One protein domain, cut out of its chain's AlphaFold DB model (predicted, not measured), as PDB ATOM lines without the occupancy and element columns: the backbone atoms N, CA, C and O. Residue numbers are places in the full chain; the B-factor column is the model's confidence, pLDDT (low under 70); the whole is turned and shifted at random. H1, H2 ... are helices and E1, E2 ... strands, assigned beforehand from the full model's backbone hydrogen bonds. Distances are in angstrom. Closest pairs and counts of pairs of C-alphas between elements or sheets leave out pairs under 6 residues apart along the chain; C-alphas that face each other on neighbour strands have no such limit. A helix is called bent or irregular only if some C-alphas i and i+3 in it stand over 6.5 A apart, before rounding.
ATOM      1  N   ILE A  41     -33.373 126.836 112.517       95.00
ATOM      2  CA  ILE A  41     -34.766 126.422 112.330       95.00
ATOM      3  C   ILE A  41     -34.976 125.134 113.125       95.00
ATOM      4  O   ILE A  41     -34.261 124.154 112.917       95.00
ATOM      5  N   LYS A  42     -35.940 125.155 114.042       94.88
ATOM      6  CA  LYS A  42     -36.344 123.993 114.838       94.88
ATOM      7  C   LYS A  42     -37.260 123.074 114.048       94.88
ATOM      8  O   LYS A  42     -37.053 121.866 114.020       94.88
ATOM      9  N   ASP A  43     -38.257 123.672 113.416       93.94
ATOM     10  CA  ASP A  43     -39.260 123.004 112.605       93.94
ATOM     11  C   ASP A  43     -39.835 123.995 111.587       93.94
ATOM     12  O   ASP A  43     -39.607 125.209 111.659       93.94
ATOM     13  N   TRP A  44     -40.528 123.461 110.587       94.50
ATOM     14  CA  TRP A  44     -41.283 124.264 109.642       94.50
ATOM     15  C   TRP A  44     -42.504 123.501 109.147       94.50
ATOM     16  O   TRP A  44     -42.514 122.271 109.076       94.50
ATOM     17  N   HIS A  45     -43.534 124.255 108.793       93.06
ATOM     18  CA  HIS A  45     -44.829 123.740 108.391       93.06
ATOM     19  C   HIS A  45     -45.322 124.456 107.141       93.06
ATOM     20  O   HIS A  45     -44.974 125.604 106.863       93.06
ATOM     21  N   ILE A  46     -46.164 123.758 106.388       91.00
ATOM     22  CA  ILE A  46     -46.837 124.298 105.216       91.00
ATOM     23  C   ILE A  46     -48.328 124.020 105.326       91.00
ATOM     24  O   ILE A  46     -48.726 122.886 105.576       91.00
ATOM     25  N   SER A  47     -49.127 125.045 105.045       87.75
ATOM     26  CA  SER A  47     -50.566 124.931 104.825       87.75
ATOM     27  C   SER A  47     -50.951 125.859 103.680       87.75
ATOM     28  O   SER A  47     -50.667 127.056 103.732       87.75
ATOM     29  N   ASN A  48     -51.530 125.316 102.601       84.81
ATOM     30  CA  ASN A  48     -51.776 126.063 101.357       84.81
ATOM     31  C   ASN A  48     -50.524 126.864 100.953       84.81
ATOM     32  O   ASN A  48     -49.418 126.361 101.142       84.81
ATOM     33  N   ASN A  49     -50.636 128.079 100.415       88.06
ATOM     34  CA  ASN A  49     -49.476 128.908 100.044       88.06
ATOM     35  C   ASN A  49     -48.836 129.654 101.228       88.06
ATOM     36  O   ASN A  49     -48.157 130.661 101.019       88.06
ATOM     37  N   THR A  50     -49.014 129.140 102.446       92.31
ATOM     38  CA  THR A  50     -48.421 129.682 103.665       92.31
ATOM     39  C   THR A  50     -47.341 128.752 104.207       92.31
ATOM     40  O   THR A  50     -47.512 127.530 104.265       92.31
ATOM     41  N   TYR A  51     -46.221 129.343 104.606       94.31
ATOM     42  CA  TYR A  51     -45.032 128.665 105.107       94.31
ATOM     43  C   TYR A  51     -44.688 129.252 106.470       94.31
ATOM     44  O   TYR A  51     -44.497 130.461 106.580       94.31
ATOM     45  N   LEU A  52     -44.614 128.409 107.493       95.62
ATOM     46  CA  LEU A  52     -44.273 128.789 108.860       95.62
ATOM     47  C   LEU A  52     -42.925 128.171 109.217       95.62
ATOM     48  O   LEU A  52     -42.776 126.955 109.153       95.62
ATOM     49  N   PHE A  53     -41.967 128.993 109.631       96.56
ATOM     50  CA  PHE A  53     -40.667 128.554 110.129       96.56
ATOM     51  C   PHE A  53     -40.540 128.936 111.599       96.56
ATOM     52  O   PHE A  53     -40.646 130.114 111.949       96.56
ATOM     53  N   ASN A  54     -40.300 127.945 112.451       94.50
ATOM     54  CA  ASN A  54     -40.086 128.127 113.878       94.50
ATOM     55  C   ASN A  54     -38.589 128.080 114.187       94.50
ATOM     56  O   ASN A  54     -37.877 127.155 113.788       94.50
ATOM     57  N   PHE A  55     -38.115 129.056 114.945       94.75
ATOM     58  CA  PHE A  55     -36.729 129.165 115.374       94.75
ATOM     59  C   PHE A  55     -36.642 129.071 116.896       94.75
ATOM     60  O   PHE A  55     -37.632 129.115 117.632       94.75
ATOM     61  N   GLU A  56     -35.422 128.971 117.414       91.44
ATOM     62  CA  GLU A  56     -35.219 128.992 118.858       91.44
ATOM     63  C   GLU A  56     -35.841 130.217 119.537       91.44
ATOM     64  O   GLU A  56     -35.901 131.316 118.981       91.44
ATOM     65  N   ASN A  57     -36.229 130.044 120.804       89.44
ATOM     66  CA  ASN A  57     -36.847 131.086 121.625       89.44
ATOM     67  C   ASN A  57     -38.177 131.621 121.063       89.44
ATOM     68  O   ASN A  57     -38.488 132.797 121.288       89.44
ATOM     69  N   ASN A  58     -38.926 130.753 120.370       88.88
ATOM     70  CA  ASN A  58     -40.251 131.000 119.797       88.88
ATOM     71  C   ASN A  58     -40.282 132.235 118.884       88.88
ATOM     72  O   ASN A  58     -41.163 133.089 119.013       88.88
ATOM     73  N   GLN A  59     -39.266 132.363 118.031       92.69
ATOM     74  CA  GLN A  59     -39.234 133.359 116.961       92.69
ATOM     75  C   GLN A  59     -39.789 132.688 115.709       92.69
ATOM     76  O   GLN A  59     -39.407 131.555 115.418       92.69
ATOM     77  N   PHE A  60     -40.657 133.371 114.973       93.31
ATOM     78  CA  PHE A  60     -41.304 132.798 113.799       93.31
ATOM     79  C   PHE A  60     -41.079 133.670 112.571       93.31
ATOM     80  O   PHE A  60     -41.031 134.900 112.658       93.31
ATOM     81  N   LEU A  61     -40.971 133.012 111.423       96.19
ATOM     82  CA  LEU A  61     -41.040 133.636 110.110       96.19
ATOM     83  C   LEU A  61     -42.207 132.991 109.367       96.19
ATOM     84  O   LEU A  61     -42.217 131.777 109.170       96.19
ATOM     85  N   VAL A  62     -43.186 133.798 108.968       95.75
ATOM     86  CA  VAL A  62     -44.331 133.353 108.164       95.75
ATOM     87  C   VAL A  62     -44.221 133.958 106.777       95.75
ATOM     88  O   VAL A  62     -43.980 135.153 106.658       95.75
ATOM     89  N   ILE A  63     -44.415 133.158 105.734       95.44
ATOM     90  CA  ILE A  63     -44.505 133.620 104.347       95.44
ATOM     91  C   ILE A  63     -45.877 133.228 103.820       95.44
ATOM     92  O   ILE A  63     -46.170 132.040 103.731       95.44
ATOM     93  N   GLN A  64     -46.696 134.195 103.428       93.00
ATOM     94  CA  GLN A  64     -47.901 133.969 102.634       93.00
ATOM     95  C   GLN A  64     -47.587 134.355 101.193       93.00
ATOM     96  O   GLN A  64     -47.512 135.535 100.868       93.00
ATOM     97  N   ALA A  65     -47.358 133.368 100.330       88.06
ATOM     98  CA  ALA A  65     -46.811 133.605  98.995       88.06
ATOM     99  C   ALA A  65     -47.853 133.995  97.927       88.06
ATOM    100  O   ALA A  65     -47.496 134.063  96.756       88.06
ATOM    101  N   GLY A  66     -49.116 134.233  98.295       83.44
ATOM    102  CA  GLY A  66     -50.185 134.585  97.353       83.44
ATOM    103  C   GLY A  66     -50.360 133.579  96.203       83.44
ATOM    104  O   GLY A  66     -49.889 132.438  96.250       83.44
ATOM    105  N   PHE A  67     -51.048 134.005  95.147       83.38
ATOM    106  CA  PHE A  67     -51.130 133.295  93.868       83.38
ATOM    107  C   PHE A  67     -50.541 134.176  92.759       83.38
ATOM    108  O   PHE A  67     -50.209 135.346  92.971       83.38
ATOM    109  N   ILE A  68     -50.339 133.601  91.576       79.25
ATOM    110  CA  ILE A  68     -50.002 134.375  90.383       79.25
ATOM    111  C   ILE A  68     -51.261 135.146  89.980       79.25
ATOM    112  O   ILE A  68     -52.155 134.599  89.346       79.25
ATOM    113  N   ASP A  69     -51.313 136.407  90.379       68.81
ATOM    114  CA  ASP A  69     -52.203 137.426  89.840       68.81
ATOM    115  C   ASP A  69     -51.288 138.460  89.186       68.81
ATOM    116  O   ASP A  69     -50.317 138.849  89.831       68.81
ATOM    117  N   ASN A  70     -51.539 138.756  87.904       60.59
ATOM    118  CA  ASN A  70     -50.896 139.747  87.029       60.59
ATOM    119  C   ASN A  70     -49.453 140.128  87.423       60.59
ATOM    120  O   ASN A  70     -49.278 140.776  88.439       60.59
ATOM    121  N   ASN A  71     -48.441 139.822  86.588       57.06
ATOM    122  CA  ASN A  71     -46.971 139.990  86.786       57.06
ATOM    123  C   ASN A  71     -46.426 141.381  87.242       57.06
ATOM    124  O   ASN A  71     -45.247 141.689  87.066       57.06
ATOM    125  N   ILE A  72     -47.249 142.251  87.809       66.38
ATOM    126  CA  ILE A  72     -46.929 143.519  88.436       66.38
ATOM    127  C   ILE A  72     -46.147 143.250  89.722       66.38
ATOM    128  O   ILE A  72     -46.695 143.018  90.796       66.38
ATOM    129  N   GLN A  73     -44.826 143.325  89.618       70.31
ATOM    130  CA  GLN A  73     -43.957 143.341  90.782       70.31
ATOM    131  C   GLN A  73     -44.114 144.681  91.511       70.31
ATOM    132  O   GLN A  73     -43.626 145.713  91.051       70.31
ATOM    133  N   ARG A  74     -44.815 144.675  92.649       83.44
ATOM    134  CA  ARG A  74     -44.925 145.860  93.507       83.44
ATOM    135  C   ARG A  74     -43.671 146.032  94.363       83.44
ATOM    136  O   ARG A  74     -42.953 145.069  94.648       83.44
ATOM    137  N   ALA A  75     -43.409 147.275  94.759       90.12
ATOM    138  CA  ALA A  75     -42.320 147.595  95.671       90.12
ATOM    139  C   ALA A  75     -42.592 146.993  97.054       90.12
ATOM    140  O   ALA A  75     -43.725 147.002  97.530       90.12
ATOM    141  N   TRP A  76     -41.539 146.494  97.693       93.94
ATOM    142  CA  TRP A  76     -41.631 145.999  99.057       93.94
ATOM    143  C   TRP A  76     -41.630 147.145 100.073       93.94
ATOM    144  O   TRP A  76     -40.819 148.070  99.971       93.94
ATOM    145  N   SER A  77     -42.466 147.041 101.098       93.69
ATOM    146  CA  SER A  77     -42.604 148.003 102.190       93.69
ATOM    147  C   SER A  77     -42.665 147.298 103.546       93.69
ATOM    148  O   SER A  77     -42.941 146.102 103.653       93.69
ATOM    149  N   PHE A  78     -42.373 148.060 104.603       92.62
ATOM    150  CA  PHE A  78     -42.720 147.664 105.964       92.62
ATOM    151  C   PHE A  78     -44.073 148.248 106.320       92.62
ATOM    152  O   PHE A  78     -44.269 149.458 106.201       92.62
ATOM    153  N   GLU A  79     -44.954 147.397 106.821       88.50
ATOM    154  CA  GLU A  79     -46.273 147.793 107.293       88.50
ATOM    155  C   GLU A  79     -46.411 147.534 108.793       88.50
ATOM    156  O   GLU A  79     -45.647 146.774 109.408       88.50
ATOM    157  N   SER A  80     -47.356 148.240 109.410       81.06
ATOM    158  CA  SER A  80     -47.646 148.060 110.826       81.06
ATOM    159  C   SER A  80     -48.343 146.723 111.029       81.06
ATOM    160  O   SER A  80     -49.448 146.523 110.543       81.06
ATOM    161  N   PHE A  81     -47.727 145.833 111.803       80.88
ATOM    162  CA  PHE A  81     -48.392 144.604 112.236       80.88
ATOM    163  C   PHE A  81     -49.484 144.873 113.284       80.88
ATOM    164  O   PHE A  81     -50.311 144.012 113.540       80.88
ATOM    165  N   ASP A  82     -49.498 146.057 113.905       78.62
ATOM    166  CA  ASP A  82     -50.491 146.408 114.926       78.62
ATOM    167  C   ASP A  82     -51.871 146.759 114.362       78.62
ATOM    168  O   ASP A  82     -52.798 146.999 115.136       78.62
ATOM    169  N   ASP A  83     -52.015 146.775 113.038       80.31
ATOM    170  CA  ASP A  83     -53.316 146.892 112.400       80.31
ATOM    171  C   ASP A  83     -54.218 145.684 112.731       80.31
ATOM    172  O   ASP A  83     -53.764 144.536 112.799       80.31
ATOM    173  N   VAL A  84     -55.506 145.952 112.967       76.38
ATOM    174  CA  VAL A  84     -56.478 144.949 113.432       76.38
ATOM    175  C   VAL A  84     -56.653 143.824 112.414       76.38
ATOM    176  O   VAL A  84     -56.737 142.658 112.810       76.38
ATOM    177  N   ASP A  85     -56.681 144.148 111.121       81.25
ATOM    178  CA  ASP A  85     -56.857 143.146 110.072       81.25
ATOM    179  C   ASP A  85     -55.592 142.290 109.936       81.25
ATOM    180  O   ASP A  85     -55.686 141.063 109.913       81.25
ATOM    181  N   SER A  86     -54.407 142.910 109.991       80.56
ATOM    182  CA  SER A  86     -53.121 142.189 109.968       80.56
ATOM    183  C   SER A  86     -52.980 141.193 111.124       80.56
ATOM    184  O   SER A  86     -52.533 140.059 110.922       80.56
ATOM    185  N   LYS A  87     -53.392 141.585 112.338       82.44
ATOM    186  CA  LYS A  87     -53.405 140.680 113.496       82.44
ATOM    187  C   LYS A  87     -54.383 139.537 113.301       82.44
ATOM    188  O   LYS A  87     -53.997 138.384 113.479       82.44
ATOM    189  N   ARG A  88     -55.627 139.836 112.916       83.94
ATOM    190  CA  ARG A  88     -56.659 138.813 112.697       83.94
ATOM    191  C   ARG A  88     -56.201 137.778 111.673       83.94
ATOM    192  O   ARG A  88     -56.308 136.580 111.928       83.94
ATOM    193  N   ASP A  89     -55.653 138.231 110.552       84.12
ATOM    194  CA  ASP A  89     -55.169 137.343 109.498       84.12
ATOM    195  C   ASP A  89     -54.000 136.487 109.988       84.12
ATOM    196  O   ASP A  89     -53.978 135.280 109.746       84.12
ATOM    197  N   PHE A  90     -53.077 137.060 110.766       86.75
ATOM    198  CA  PHE A  90     -52.017 136.289 111.405       86.75
ATOM    199  C   PHE A  90     -52.549 135.223 112.370       86.75
ATOM    200  O   PHE A  90     -52.106 134.077 112.306       86.75
ATOM    201  N   TYR A  91     -53.508 135.549 113.238       86.62
ATOM    202  CA  TYR A  91     -54.096 134.562 114.149       86.62
ATOM    203  C   TYR A  91     -54.785 133.424 113.394       86.62
ATOM    204  O   TYR A  91     -54.618 132.264 113.773       86.62
ATOM    205  N   ASN A  92     -55.484 133.729 112.298       86.81
ATOM    206  CA  ASN A  92     -56.092 132.715 111.437       86.81
ATOM    207  C   ASN A  92     -55.034 131.767 110.857       86.81
ATOM    208  O   ASN A  92     -55.170 130.552 110.983       86.81
ATOM    209  N   ILE A  93     -53.939 132.311 110.314       88.38
ATOM    210  CA  ILE A  93     -52.810 131.506 109.821       88.38
ATOM    211  C   ILE A  93     -52.268 130.597 110.921       88.38
ATOM    212  O   ILE A  93     -52.035 129.411 110.707       88.38
ATOM    213  N   MET A  94     -52.004 131.155 112.099       88.06
ATOM    214  CA  MET A  94     -51.390 130.395 113.183       88.06
ATOM    215  C   MET A  94     -52.331 129.297 113.687       88.06
ATOM    216  O   MET A  94     -51.873 128.196 114.002       88.06
ATOM    217  N   ASN A  95     -53.641 129.546 113.674       88.25
ATOM    218  CA  ASN A  95     -54.653 128.543 113.974       88.25
ATOM    219  C   ASN A  95     -54.682 127.409 112.931       88.25
ATOM    220  O   ASN A  95     -54.805 126.249 113.323       88.25
ATOM    221  N   ASP A  96     -54.462 127.699 111.642       87.88
ATOM    222  CA  ASP A  96     -54.289 126.664 110.602       87.88
ATOM    223  C   ASP A  96     -53.077 125.756 110.880       87.88
ATOM    224  O   ASP A  96     -53.038 124.603 110.446       87.88
ATOM    225  N   PHE A  97     -52.095 126.251 111.638       88.38
ATOM    226  CA  PHE A  97     -50.949 125.482 112.133       88.38
ATOM    227  C   PHE A  97     -51.164 124.878 113.533       88.38
ATOM    228  O   PHE A  97     -50.226 124.353 114.133       88.38
ATOM    229  N   GLY A  98     -52.386 124.928 114.072       87.06
ATOM    230  CA  GLY A  98     -52.736 124.382 115.386       87.06
ATOM    231  C   GLY A  98     -52.267 125.229 116.575       87.06
ATOM    232  O   GLY A  98     -52.280 124.756 117.714       87.06
ATOM    233  N   LEU A  99     -51.848 126.477 116.345       85.81
ATOM    234  CA  LEU A  99     -51.418 127.406 117.388       85.81
ATOM    235  C   LEU A  99     -52.583 128.316 117.789       85.81
ATOM    236  O   LEU A  99     -52.899 129.288 117.112       85.81
ATOM    237  N   SER A 100     -53.217 128.003 118.924       83.44
ATOM    238  CA  SER A 100     -54.333 128.800 119.456       83.44
ATOM    239  C   SER A 100     -53.940 130.251 119.772       83.44
ATOM    240  O   SER A 100     -52.842 130.499 120.275       83.44
ATOM    241  N   GLU A 101     -54.882 131.180 119.617       79.44
ATOM    242  CA  GLU A 101     -54.757 132.596 120.010       79.44
ATOM    243  C   GLU A 101     -54.268 132.750 121.460       79.44
ATOM    244  O   GLU A 101     -53.273 133.416 121.728       79.44
ATOM    245  N   ASN A 102     -54.847 131.979 122.386       79.62
ATOM    246  CA  ASN A 102     -54.416 131.941 123.786       79.62
ATOM    247  C   ASN A 102     -52.927 131.599 123.973       79.62
ATOM    248  O   ASN A 102     -52.300 132.085 124.916       79.62
ATOM    249  N   TYR A 103     -52.366 130.721 123.137       78.06
ATOM    250  CA  TYR A 103     -50.941 130.387 123.180       78.06
ATOM    251  C   TYR A 103     -50.097 131.560 122.677       78.06
ATOM    252  O   TYR A 103     -49.085 131.887 123.299       78.06
ATOM    253  N   ILE A 104     -50.529 132.207 121.596       80.12
ATOM    254  CA  ILE A 104     -49.839 133.345 120.985       80.12
ATOM    255  C   ILE A 104     -49.823 134.532 121.955       80.12
ATOM    256  O   ILE A 104     -48.745 135.020 122.301       80.12
ATOM    257  N   ASP A 105     -50.971 134.900 122.515       76.19
ATOM    258  CA  ASP A 105     -51.091 136.043 123.424       76.19
ATOM    259  C   ASP A 105     -50.307 135.831 124.722       76.19
ATOM    260  O   ASP A 105     -49.572 136.703 125.188       76.19
ATOM    261  N   LYS A 106     -50.424 134.637 125.322       70.62
ATOM    262  CA  LYS A 106     -49.816 134.362 126.635       70.62
ATOM    263  C   LYS A 106     -48.327 134.053 126.562       70.62
ATOM    264  O   LYS A 106     -47.616 134.359 127.518       70.62
ATOM    265  N   LYS A 107     -47.849 133.401 125.495       65.44
ATOM    266  CA  LYS A 107     -46.445 132.958 125.401       65.44
ATOM    267  C   LYS A 107     -45.588 133.767 124.441       65.44
ATOM    268  O   LYS A 107     -44.365 133.705 124.580       65.44
ATOM    269  N   LEU A 108     -46.180 134.485 123.487       65.00
ATOM    270  CA  LEU A 108     -45.434 135.161 122.424       65.00
ATOM    271  C   LEU A 108     -45.600 136.685 122.466       65.00
ATOM    272  O   LEU A 108     -44.605 137.381 122.284       65.00
ATOM    273  N   GLU A 109     -46.784 137.206 122.801       63.25
ATOM    274  CA  GLU A 109     -47.013 138.654 122.963       63.25
ATOM    275  C   GLU A 109     -46.749 139.195 124.379       63.25
ATOM    276  O   GLU A 109     -46.879 140.399 124.610       63.25
ATOM    277  N   SER A 110     -46.343 138.359 125.349       54.84
ATOM    278  CA  SER A 110     -46.007 138.850 126.695       54.84
ATOM    279  C   SER A 110     -45.015 140.011 126.566       54.84
ATOM    280  O   SER A 110     -43.929 139.792 126.033       54.84
ATOM    281  N   LYS A 111     -45.429 141.217 126.993       57.12
ATOM    282  CA  LYS A 111     -44.834 142.555 126.768       57.12
ATOM    283  C   LYS A 111     -43.318 142.638 127.008       57.12
ATOM    284  O   LYS A 111     -42.849 143.294 127.936       57.12
ATOM    285  N   ASN A 112     -42.531 141.981 126.169       63.78
ATOM    286  CA  ASN A 112     -41.084 141.964 126.234       63.78
ATOM    287  C   ASN A 112     -40.583 143.035 125.280       63.78
ATOM    288  O   ASN A 112     -40.562 142.847 124.066       63.78
ATOM    289  N   SER A 113     -40.130 144.153 125.840       72.62
ATOM    290  CA  SER A 113     -39.584 145.282 125.081       72.62
ATOM    291  C   SER A 113     -38.361 144.918 124.224       72.62
ATOM    292  O   SER A 113     -37.929 145.745 123.423       72.62
ATOM    293  N   ASN A 114     -37.804 143.706 124.359       88.00
ATOM    294  CA  ASN A 114     -36.700 143.187 123.549       88.00
ATOM    295  C   ASN A 114     -37.134 142.300 122.362       88.00
ATOM    296  O   ASN A 114     -36.304 141.623 121.753       88.00
ATOM    297  N   ARG A 115     -38.428 142.265 122.034       89.00
ATOM    298  CA  ARG A 115     -38.965 141.511 120.896       89.00
ATOM    299  C   ARG A 115     -39.586 142.453 119.871       89.00
ATOM    300  O   ARG A 115     -40.079 143.522 120.223       89.00
ATOM    301  N   LEU A 116     -39.512 142.069 118.603       90.06
ATOM    302  CA  LEU A 116     -40.037 142.807 117.466       90.06
ATOM    303  C   LEU A 116     -40.933 141.895 116.636       90.06
ATOM    304  O   LEU A 116     -40.567 140.759 116.330       90.06
ATOM    305  N   THR A 117     -42.068 142.452 116.228       90.50
ATOM    306  CA  THR A 117     -42.925 141.879 115.197       90.50
ATOM    307  C   THR A 117     -43.046 142.879 114.052       90.50
ATOM    308  O   THR A 117     -43.253 144.072 114.292       90.50
ATOM    309  N   LYS A 118     -42.836 142.424 112.814       92.44
ATOM    310  CA  LYS A 118     -42.832 143.260 111.606       92.44
ATOM    311  C   LYS A 118     -43.451 142.518 110.428       92.44
ATOM    312  O   LYS A 118     -43.152 141.346 110.218       92.44
ATOM    313  N   LEU A 119     -44.245 143.241 109.643       93.94
ATOM    314  CA  LEU A 119     -44.753 142.803 108.349       93.94
ATOM    315  C   LEU A 119     -43.914 143.451 107.242       93.94
ATOM    316  O   LEU A 119     -43.766 144.673 107.202       93.94
ATOM    317  N   TYR A 120     -43.353 142.622 106.369       95.19
ATOM    318  CA  TYR A 120     -42.675 143.021 105.143       95.19
ATOM    319  C   TYR A 120     -43.477 142.477 103.967       95.19
ATOM    320  O   TYR A 120     -43.675 141.267 103.873       95.19
ATOM    321  N   THR A 121     -43.981 143.350 103.106       93.19
ATOM    322  CA  THR A 121     -44.942 142.955 102.072       93.19
ATOM    323  C   THR A 121     -44.738 143.725 100.781       93.19
ATOM    324  O   THR A 121     -44.173 144.815 100.778       93.19
ATOM    325  N   ASN A 122     -45.194 143.151  99.675       91.06
ATOM    326  CA  ASN A 122     -45.409 143.855  98.415       91.06
ATOM    327  C   ASN A 122     -46.868 143.726  97.935       91.06
ATOM    328  O   ASN A 122     -47.148 143.702  96.735       91.06
ATOM    329  N   SER A 123     -47.796 143.583  98.880       85.88
ATOM    330  CA  SER A 123     -49.231 143.329  98.687       85.88
ATOM    331  C   SER A 123     -49.590 141.959  98.095       85.88
ATOM    332  O   SER A 123     -50.676 141.467  98.374       85.88
ATOM    333  N   ASP A 124     -48.711 141.322  97.314       88.00
ATOM    334  CA  ASP A 124     -48.924 139.951  96.818       88.00
ATOM    335  C   ASP A 124     -48.387 138.897  97.789       88.00
ATOM    336  O   ASP A 124     -48.915 137.789  97.886       88.00
ATOM    337  N   VAL A 125     -47.284 139.227  98.464       91.50
ATOM    338  CA  VAL A 125     -46.594 138.350  99.403       91.50
ATOM    339  C   VAL A 125     -46.452 139.063 100.733       91.50
ATOM    340  O   VAL A 125     -45.884 140.151 100.787       91.50
ATOM    341  N   ASN A 126     -46.880 138.403 101.806       93.44
ATOM    342  CA  ASN A 126     -46.646 138.857 103.172       93.44
ATOM    343  C   ASN A 126     -45.554 138.008 103.816       93.44
ATOM    344  O   ASN A 126     -45.659 136.781 103.862       93.44
ATOM    345  N   ILE A 127     -44.525 138.659 104.351       95.75
ATOM    346  CA  ILE A 127     -43.504 138.041 105.190       95.75
ATOM    347  C   ILE A 127     -43.609 138.639 106.589       95.75
ATOM    348  O   ILE A 127     -43.351 139.824 106.796       95.75
ATOM    349  N   ILE A 128     -43.981 137.812 107.560       95.25
ATOM    350  CA  ILE A 128     -44.180 138.225 108.947       95.25
ATOM    351  C   ILE A 128     -43.007 137.707 109.768       95.25
ATOM    352  O   ILE A 128     -42.804 136.501 109.904       95.25
ATOM    353  N   LEU A 129     -42.245 138.635 110.336       94.75
ATOM    354  CA  LEU A 129     -41.286 138.366 111.396       94.75
ATOM    355  C   LEU A 129     -42.029 138.497 112.717       94.75
ATOM    356  O   LEU A 129     -42.416 139.608 113.068       94.75
ATOM    357  N   PHE A 130     -42.242 137.403 113.439       92.12
ATOM    358  CA  PHE A 130     -43.039 137.411 114.664       92.12
ATOM    359  C   PHE A 130     -42.205 137.026 115.886       92.12
ATOM    360  O   PHE A 130     -41.498 136.013 115.889       92.12
ATOM    361  N   ASN A 131     -42.299 137.843 116.941       91.06
ATOM    362  CA  ASN A 131     -41.602 137.645 118.216       91.06
ATOM    363  C   ASN A 131     -40.068 137.492 118.076       91.06
ATOM    364  O   ASN A 131     -39.411 136.789 118.855       91.06
ATOM    365  N   VAL A 132     -39.470 138.157 117.086       93.19
ATOM    366  CA  VAL A 132     -38.025 138.111 116.819       93.19
ATOM    367  C   VAL A 132     -37.280 138.908 117.889       93.19
ATOM    368  O   VAL A 132     -37.687 140.007 118.257       93.19
ATOM    369  N   LYS A 133     -36.185 138.364 118.425       93.38
ATOM    370  CA  LYS A 133     -35.310 139.091 119.360       93.38
ATOM    371  C   LYS A 133     -34.678 140.288 118.661       93.38
ATOM    372  O   LYS A 133     -34.212 140.138 117.533       93.38
ATOM    373  N   LYS A 134     -34.600 141.446 119.326       93.94
ATOM    374  CA  LYS A 134     -33.956 142.639 118.745       93.94
ATOM    375  C   LYS A 134     -32.541 142.341 118.256       93.94
ATOM    376  O   LYS A 134     -32.206 142.747 117.152       93.94
ATOM    377  N   GLU A 135     -31.757 141.576 119.018       94.62
ATOM    378  CA  GLU A 135     -30.395 141.195 118.623       94.62
ATOM    379  C   GLU A 135     -30.318 140.317 117.358       94.62
ATOM    380  O   GLU A 135     -29.289 140.303 116.693       94.62
ATOM    381  N   ASN A 136     -31.398 139.616 117.000       95.00
ATOM    382  CA  ASN A 136     -31.461 138.769 115.804       95.00
ATOM    383  C   ASN A 136     -32.121 139.478 114.615       95.00
ATOM    384  O   ASN A 136     -32.091 138.967 113.496       95.00
ATOM    385  N   TYR A 137     -32.767 140.621 114.848       94.12
ATOM    386  CA  TYR A 137     -33.657 141.241 113.874       94.12
ATOM    387  C   TYR A 137     -32.950 141.593 112.566       94.12
ATOM    388  O   TYR A 137     -33.488 141.308 111.500       94.12
ATOM    389  N   ASP A 138     -31.739 142.144 112.633       95.44
ATOM    390  CA  ASP A 138     -30.994 142.540 111.435       95.44
ATOM    391  C   ASP A 138     -30.614 141.337 110.557       95.44
ATOM    392  O   ASP A 138     -30.644 141.435 109.328       95.44
ATOM    393  N   ASP A 139     -30.324 140.181 111.163       95.44
ATOM    394  CA  ASP A 139     -30.051 138.947 110.421       95.44
ATOM    395  C   ASP A 139     -31.320 138.406 109.749       95.44
ATOM    396  O   ASP A 139     -31.322 138.116 108.551       95.44
ATOM    397  N   PHE A 140     -32.441 138.354 110.477       96.31
ATOM    398  CA  PHE A 140     -33.737 138.003 109.888       96.31
ATOM    399  C   PHE A 140     -34.088 138.941 108.732       96.31
ATOM    400  O   PHE A 140     -34.446 138.480 107.650       96.31
ATOM    401  N   LEU A 141     -33.925 140.249 108.938       95.81
ATOM    402  CA  LEU A 141     -34.196 141.289 107.954       95.81
ATOM    403  C   LEU A 141     -33.347 141.119 106.688       95.81
ATOM    404  O   LEU A 141     -33.867 141.219 105.574       95.81
ATOM    405  N   LYS A 142     -32.046 140.857 106.846       96.56
ATOM    406  CA  LYS A 142     -31.134 140.583 105.731       96.56
ATOM    407  C   LYS A 142     -31.607 139.377 104.920       96.56
ATOM    408  O   LYS A 142     -31.607 139.443 103.696       96.56
ATOM    409  N   ASN A 143     -32.020 138.306 105.595       96.81
ATOM    410  CA  ASN A 143     -32.467 137.071 104.956       96.81
ATOM    411  C   ASN A 143     -33.798 137.259 104.210       96.81
ATOM    412  O   ASN A 143     -33.873 136.934 103.027       96.81
ATOM    413  N   ILE A 144     -34.816 137.878 104.821       95.94
ATOM    414  CA  ILE A 144     -36.120 138.044 104.151       95.94
ATOM    415  C   ILE A 144     -36.068 138.951 102.918       95.94
ATOM    416  O   ILE A 144     -36.824 138.749 101.973       95.94
ATOM    417  N   LYS A 145     -35.143 139.918 102.884       96.19
ATOM    418  CA  LYS A 145     -34.935 140.813 101.734       96.19
ATOM    419  C   LYS A 145     -34.364 140.116 100.498       96.19
ATOM    420  O   LYS A 145     -34.288 140.736  99.443       96.19
ATOM    421  N   THR A 146     -33.962 138.854 100.615       96.69
ATOM    422  CA  THR A 146     -33.518 138.036  99.475       96.69
ATOM    423  C   THR A 146     -34.671 137.361  98.737       96.69
ATOM    424  O   THR A 146     -34.419 136.626  97.788       96.69
ATOM    425  N   PHE A 147     -35.917 137.578  99.176       95.50
ATOM    426  CA  PHE A 147     -37.082 137.007  98.518       95.50
ATOM    427  C   PHE A 147     -37.100 137.394  97.036       95.50
ATOM    428  O   PHE A 147     -37.149 138.574  96.680       95.50
ATOM    429  N   GLU A 148     -37.122 136.385  96.176       93.19
ATOM    430  CA  GLU A 148     -37.173 136.542  94.730       93.19
ATOM    431  C   GLU A 148     -38.228 135.612  94.130       93.19
ATOM    432  O   GLU A 148     -38.367 134.451  94.525       93.19
ATOM    433  N   TYR A 149     -38.981 136.122  93.155       91.12
ATOM    434  CA  TYR A 149     -39.800 135.268  92.301       91.12
ATOM    435  C   TYR A 149     -38.890 134.469  91.373       91.12
ATOM    436  O   TYR A 149     -37.907 134.999  90.858       91.12
ATOM    437  N   ILE A 150     -39.234 133.206  91.138       89.50
ATOM    438  CA  ILE A 150     -38.491 132.332  90.223       89.50
ATOM    439  C   ILE A 150     -39.428 131.797  89.140       89.50
ATOM    440  O   ILE A 150     -40.627 131.640  89.377       89.50
TER     441      ILE A 150
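AT A GLANCE: This is residues 41 to 150 of the 151 residues of an uncharacterized protein of Flavobacterium rakeshii (UniProt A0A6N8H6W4). A twisted sheet of six antiparallel strands makes the core, with H3 along the strands over one face and H1 across the other; H2 makes a corner with H1, off the sheet. A long loop, residues 65 to 76, joins E3 to the far edge strand E4. The printed part has 110 residues, with six named strands and three named helices in the order E1 E2 E3 E4 H1 H2 E5 E6 H3; the sheet runs E1 E2 E3 E6 E5 E4, and the class is mixed. It is compact, with a radius of gyration of the C-alphas of 13.7 A and spans of 40 by 28 by 28 A.

IN THESE COORDINATES: Find C-alpha 41 at (-34.766, 126.422, 112.330), where E1, residues 41 to 47, begins. Then come E2, 50 to 55, E3, 59 to 64, and E4, 77 to 79. H1, 84 to 96, is 18.6 A long; H2 is 101 to 107. E5, 115 to 121, and E6, 126 to 133, are each 19.8 A long. H3, 134 to 144, ends at C-alpha 144, (-36.120, 138.044, 104.151), and is irregular: C-alphas 135 and 138 are 7.3 A apart.

HOW THE PARTS SIT: E1, E2 and E3 form a meander, each strand the antiparallel neighbour of the one before; look at N 45 and O 52, 2.8 A, and N 53 and O 61, 2.8 A. H1 is on the sheet at a height of 9.8 A, across E6 at 85 degrees on the local plane. H3 is on the opposite face at 8.8 A, over E6 and E5. H1 and H2 only just touch, only at the corner, with C-alphas 91 and 101 closest at 6.2 A. Every O i to N i+4 pair is within hydrogen-bond range in H1 and H2, and 5 of 7 in H3.

THE WHOLE: The C-alphas of Asn 70 and Asn 112 are the farthest apart, 40.5 A. The printed part has no cut; the E3 to E4 link is long. Look for pLDDT under 70 at residues 69 to 72 and 107 to 112.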